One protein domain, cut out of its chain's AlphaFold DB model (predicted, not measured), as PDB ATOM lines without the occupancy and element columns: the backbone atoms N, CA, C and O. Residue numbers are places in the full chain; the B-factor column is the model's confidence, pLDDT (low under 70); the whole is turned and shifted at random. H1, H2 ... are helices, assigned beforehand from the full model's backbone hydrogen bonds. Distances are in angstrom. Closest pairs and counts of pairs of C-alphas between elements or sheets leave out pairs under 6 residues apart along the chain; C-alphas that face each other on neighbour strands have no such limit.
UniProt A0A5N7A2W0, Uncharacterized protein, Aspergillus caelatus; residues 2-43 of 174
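What this domain is: This is residues 2 to 43 of the 174 residues of an uncharacterized protein of Aspergillus caelatus (UniProt A0A5N7A2W0). Two helices crossing aslant with a gap between them: the shorter H1 comes first, a short loop turns the chain back, and the longer H2 passes it and runs on, with residues 36 to 43, of which 36 to 42 belong to H2, sticking out alone. The 42 printed residues hold H1 then H2 and no named strand, class all helix. The whole is only just loose, close to compact, with a radius of gyration of the C-alphas of 11.2 A, and elongated, spanning 32 by 18 by 14 A.

How they stand to each other: Start with H1, residues 2 to 14, and compare H2, residues 22 to 42: they are close but not clearly touching, their closest C-alphas, Tyr 8 and Ala 28, 7.2 A apart. They run opposite ways at a steep tilt of 54 degrees. In both, every O i to N i+4 pair is within hydrogen-bond range.

Where its parts are: Find C-alpha 2 at (150.720, 131.180, 241.984); from there H1 runs 18.5 A to Ala 14. H2 runs 30.6 A from Thr 22 to C-alpha 42 at (138.525, 141.584, 248.890).

The domain as a whole: The two farthest C-alphas, Asp 19 and Leu 43, are 32.9 A apart. The printed part has no cut, and its link is short. Look for pLDDT under 70 at residues 2 to 5.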
ATOM      1  N   LEU A   2     150.081 130.181 242.878       62.44
ATOM      2  CA  LEU A   2     150.720 131.180 241.984       62.44
ATOM      3  C   LEU A   2     151.582 130.558 240.868       62.44
ATOM      4  O   LEU A   2     151.554 131.046 239.745       62.44
ATOM      5  N   ALA A   3     152.306 129.471 241.153       68.69
ATOM      6  CA  ALA A   3     153.102 128.756 240.148       68.69
ATOM      7  C   ALA A   3     152.235 128.093 239.056       68.69
ATOM      8  O   ALA A   3     152.556 128.186 237.879       68.69
ATOM      9  N   GLU A   4     151.096 127.496 239.427       68.06
ATOM     10  CA  GLU A   4     150.137 126.930 238.460       68.06
ATOM     11  C   GLU A   4     149.484 128.014 237.603       68.06
ATOM     12  O   GLU A   4     149.346 127.840 236.398       68.06
ATOM     13  N   VAL A   5     149.117 129.151 238.205       69.94
ATOM     14  CA  VAL A   5     148.566 130.294 237.463       69.94
ATOM     15  C   VAL A   5     149.585 130.811 236.445       69.94
ATOM     16  O   VAL A   5     149.204 131.087 235.314       69.94
ATOM     17  N   ARG A   6     150.874 130.885 236.804       75.31
ATOM     18  CA  ARG A   6     151.947 131.273 235.870       75.31
ATOM     19  C   ARG A   6     152.088 130.302 234.699       75.31
ATOM     20  O   ARG A   6     152.124 130.763 233.568       75.31
ATOM     21  N   CYS A   7     152.063 128.994 234.955       73.62
ATOM     22  CA  CYS A   7     152.121 127.975 233.901       73.62
ATOM     23  C   CYS A   7     150.963 128.126 232.894       73.62
ATOM     24  O   CYS A   7     151.173 128.108 231.685       73.62
ATOM     25  N   TYR A   8     149.739 128.377 233.376       71.00
ATOM     26  CA  TYR A   8     148.591 128.630 232.496       71.00
ATOM     27  C   TYR A   8     148.648 129.989 231.781       71.00
ATOM     28  O   TYR A   8     148.152 130.094 230.663       71.00
ATOM     29  N   ILE A   9     149.251 131.019 232.386       75.31
ATOM     30  CA  ILE A   9     149.508 132.304 231.713       75.31
ATOM     31  C   ILE A   9     150.492 132.108 230.558       75.31
ATOM     32  O   ILE A   9     150.232 132.597 229.463       75.31
ATOM     33  N   GLU A  10     151.580 131.370 230.777       81.88
ATOM     34  CA  GLU A  10     152.557 131.037 229.734       81.88
ATOM     35  C   GLU A  10     151.907 130.220 228.607       81.88
ATOM     36  O   GLU A  10     152.111 130.517 227.431       81.88
ATOM     37  N   LEU A  11     151.031 129.267 228.949       75.38
ATOM     38  CA  LEU A  11     150.250 128.510 227.965       75.38
ATOM     39  C   LEU A  11     149.322 129.418 227.136       75.38
ATOM     40  O   LEU A  11     149.256 129.287 225.920       75.38
ATOM     41  N   LEU A  12     148.627 130.366 227.776       75.81
ATOM     42  CA  LEU A  12     147.739 131.331 227.105       75.81
ATOM     43  C   LEU A  12     148.495 132.341 226.229       75.81
ATOM     44  O   LEU A  12     147.906 132.917 225.318       75.81
ATOM     45  N   GLN A  13     149.775 132.585 226.515       80.12
ATOM     46  CA  GLN A  13     150.647 133.416 225.682       80.12
ATOM     47  C   GLN A  13     151.170 132.655 224.458       80.12
ATOM     48  O   GLN A  13     151.401 133.270 223.419       80.12
ATOM     49  N   ALA A  14     151.357 131.337 224.576       82.19
ATOM     50  CA  ALA A  14     151.889 130.485 223.513       82.19
ATOM     51  C   ALA A  14     150.809 129.940 222.560       82.19
ATOM     52  O   ALA A  14     151.100 129.692 221.389       82.19
ATOM     53  N   THR A  15     149.575 129.761 223.033       78.94
ATOM     54  CA  THR A  15     148.482 129.146 222.264       78.94
ATOM     55  C   THR A  15     147.148 129.847 222.499       78.94
ATOM     56  O   THR A  15     146.851 130.327 223.593       78.94
ATOM     57  N   SER A  16     146.295 129.872 221.470       79.88
ATOM     58  CA  SER A  16     144.930 130.383 221.605       79.88
ATOM     59  C   SER A  16     144.122 129.491 222.546       79.88
ATOM     60  O   SER A  16     144.210 128.265 222.493       79.88
ATOM     61  N   PHE A  17     143.251 130.089 223.362       77.94
ATOM     62  CA  PHE A  17     142.330 129.345 224.230       77.94
ATOM     63  C   PHE A  17     141.453 128.346 223.447       77.94
ATOM     64  O   PHE A  17     141.061 127.298 223.967       77.94
ATOM     65  N   HIS A  18     141.172 128.641 222.172       79.62
ATOM     66  CA  HIS A  18     140.421 127.766 221.268       79.62
ATOM     67  C   HIS A  18     141.173 126.504 220.836       79.62
ATOM     68  O   HIS A  18     140.529 125.588 220.325       79.62
ATOM     69  N   ASP A  19     142.474 126.420 221.103       85.00
ATOM     70  CA  ASP A  19     143.310 125.258 220.789       85.00
ATOM     71  C   ASP A  19     143.592 124.407 222.036       85.00
ATOM     72  O   ASP A  19     144.207 123.347 221.957       85.00
ATOM     73  N   PHE A  20     143.112 124.840 223.208       82.31
ATOM     74  CA  PHE A  20     143.295 124.102 224.456       82.31
ATOM     75  C   PHE A  20     142.510 122.791 224.434       82.31
ATOM     76  O   PHE A  20     141.397 122.736 223.896       82.31
ATOM     77  N   SER A  21     143.045 121.774 225.111       86.56
ATOM     78  CA  SER A  21     142.305 120.551 225.416       86.56
ATOM     79  C   SER A  21     141.059 120.871 226.257       86.56
ATOM     80  O   SER A  21     141.015 121.861 226.996       86.56
ATOM     81  N   THR A  22     140.024 120.030 226.184       88.31
ATOM     82  CA  THR A  22     138.807 120.195 227.003       88.31
ATOM     83  C   THR A  22     139.124 120.240 228.503       88.31
ATOM     84  O   THR A  22     138.499 120.991 229.261       88.31
ATOM     85  N   GLU A  23     140.116 119.458 228.934       88.12
ATOM     86  CA  GLU A  23     140.569 119.413 230.321       88.12
ATOM     87  C   GLU A  23     141.230 120.734 230.737       88.12
ATOM     88  O   GLU A  23     140.857 121.313 231.761       88.12
ATOM     89  N   ASP A  24     142.140 121.266 229.918       83.50
ATOM     90  CA  ASP A  24     142.825 122.528 230.205       83.50
ATOM     91  C   ASP A  24     141.875 123.721 230.189       83.50
ATOM     92  O   ASP A  24     141.967 124.583 231.064       83.50
ATOM     93  N   ARG A  25     140.894 123.752 229.276       83.81
ATOM     94  CA  ARG A  25     139.840 124.785 229.301       83.81
ATOM     95  C   ARG A  25     139.053 124.746 230.600       83.81
ATOM     96  O   ARG A  25     138.792 125.790 231.196       83.81
ATOM     97  N   SER A  26     138.687 123.551 231.054       85.94
ATOM     98  CA  SER A  26     137.928 123.370 232.293       85.94
ATOM     99  C   SER A  26     138.733 123.822 233.514       85.94
ATOM    100  O   SER A  26     138.208 124.549 234.364       85.94
ATOM    101  N   LYS A  27     140.022 123.464 233.577       83.81
ATOM    102  CA  LYS A  27     140.947 123.913 234.632       83.81
ATOM    103  C   LYS A  27     141.144 125.429 234.605       83.81
ATOM    104  O   LYS A  27     141.036 126.064 235.654       83.81
ATOM    105  N   ALA A  28     141.344 126.021 233.429       80.75
ATOM    106  CA  ALA A  28     141.496 127.465 233.260       80.75
ATOM    107  C   ALA A  28     140.234 128.232 233.692       80.75
ATOM    108  O   ALA A  28     140.330 129.198 234.449       80.75
ATOM    109  N   LEU A  29     139.041 127.773 233.299       84.31
ATOM    110  CA  LEU A  29     137.768 128.371 233.723       84.31
ATOM    111  C   LEU A  29     137.559 128.267 235.237       84.31
ATOM    112  O   LEU A  29     137.098 129.221 235.866       84.31
ATOM    113  N   LEU A  30     137.899 127.126 235.840       86.31
ATOM    114  CA  LEU A  30     137.825 126.948 237.290       86.31
ATOM    115  C   LEU A  30     138.801 127.881 238.018       86.31
ATOM    116  O   LEU A  30     138.418 128.510 239.005       86.31
ATOM    117  N   ALA A  31     140.037 127.990 237.528       84.62
ATOM    118  CA  ALA A  31     141.042 128.893 238.077       84.62
ATOM    119  C   ALA A  31     140.577 130.352 237.984       84.62
ATOM    120  O   ALA A  31     140.575 131.051 238.997       84.62
ATOM    121  N   PHE A  32     140.083 130.779 236.818       86.19
ATOM    122  CA  PHE A  32     139.516 132.112 236.622       86.19
ATOM    123  C   PHE A  32     138.368 132.390 237.598       86.19
ATOM    124  O   PHE A  32     138.359 133.427 238.256       86.19
ATOM    125  N   LYS A  33     137.428 131.449 237.759       90.38
ATOM    126  CA  LYS A  33     136.327 131.586 238.725       90.38
ATOM    127  C   LYS A  33     136.844 131.744 240.154       90.38
ATOM    128  O   LYS A  33     136.393 132.647 240.850       90.38
ATOM    129  N   LYS A  34     137.800 130.916 240.589       89.75
ATOM    130  CA  LYS A  34     138.379 131.004 241.941       89.75
ATOM    131  C   LYS A  34     139.091 132.335 242.176       89.75
ATOM    132  O   LYS A  34     138.883 132.953 243.217       89.75
ATOM    133  N   VAL A  35     139.885 132.798 241.211       90.31
ATOM    134  CA  VAL A  35     140.581 134.091 241.303       90.31
ATOM    135  C   VAL A  35     139.576 135.240 241.336       90.31
ATOM    136  O   VAL A  35     139.662 136.079 242.227       90.31
ATOM    137  N   SER A  36     138.576 135.248 240.452       93.06
ATOM    138  CA  SER A  36     137.520 136.270 240.438       93.06
ATOM    139  C   SER A  36     136.756 136.334 241.762       93.06
ATOM    140  O   SER A  36     136.556 137.419 242.301       93.06
ATOM    141  N   GLN A  37     136.407 135.182 242.348       94.25
ATOM    142  CA  GLN A  37     135.799 135.117 243.683       94.25
ATOM    143  C   GLN A  37     136.709 135.737 244.746       94.25
ATOM    144  O   GLN A  37     136.250 136.545 245.551       94.25
ATOM    145  N   MET A  38     137.997 135.380 244.753       93.88
ATOM    146  CA  MET A  38     138.965 135.939 245.698       93.88
ATOM    147  C   MET A  38     139.117 137.452 245.534       93.88
ATOM    148  O   MET A  38     139.139 138.157 246.539       93.88
ATOM    149  N   VAL A  39     139.190 137.956 244.301       94.56
ATOM    150  CA  VAL A  39     139.256 139.396 244.025       94.56
ATOM    151  C   VAL A  39     138.012 140.079 244.583       94.56
ATOM    152  O   VAL A  39     138.139 140.973 245.412       94.56
ATOM    153  N   ILE A  40     136.816 139.610 244.221       96.56
ATOM    154  CA  ILE A  40     135.550 140.244 244.616       96.56
ATOM    155  C   ILE A  40     135.346 140.253 246.133       96.56
ATOM    156  O   ILE A  40     134.891 141.258 246.677       96.56
ATOM    157  N   ARG A  41     135.728 139.183 246.839       96.06
ATOM    158  CA  ARG A  41     135.653 139.121 248.313       96.06
ATOM    159  C   ARG A  41     136.506 140.172 249.013       96.06
ATOM    160  O   ARG A  41     136.205 140.539 250.146       96.06
ATOM    161  N   ASN A  42     137.577 140.612 248.358       94.56
ATOM    162  CA  ASN A  42     138.525 141.584 248.890       94.56
ATOM    163  C   ASN A  42     138.369 142.976 248.256       94.56
ATOM    164  O   ASN A  42     139.098 143.894 248.631       94.56
ATOM    165  N   LEU A  43     137.431 143.158 247.317       95.25
ATOM    166  CA  LEU A  43     137.129 144.470 246.752       95.25
ATOM    167  C   LEU A  43     136.496 145.369 247.814       95.25
ATOM    168  O   LEU A  43     135.559 144.974 248.505       95.25
TER     169      LEU A  43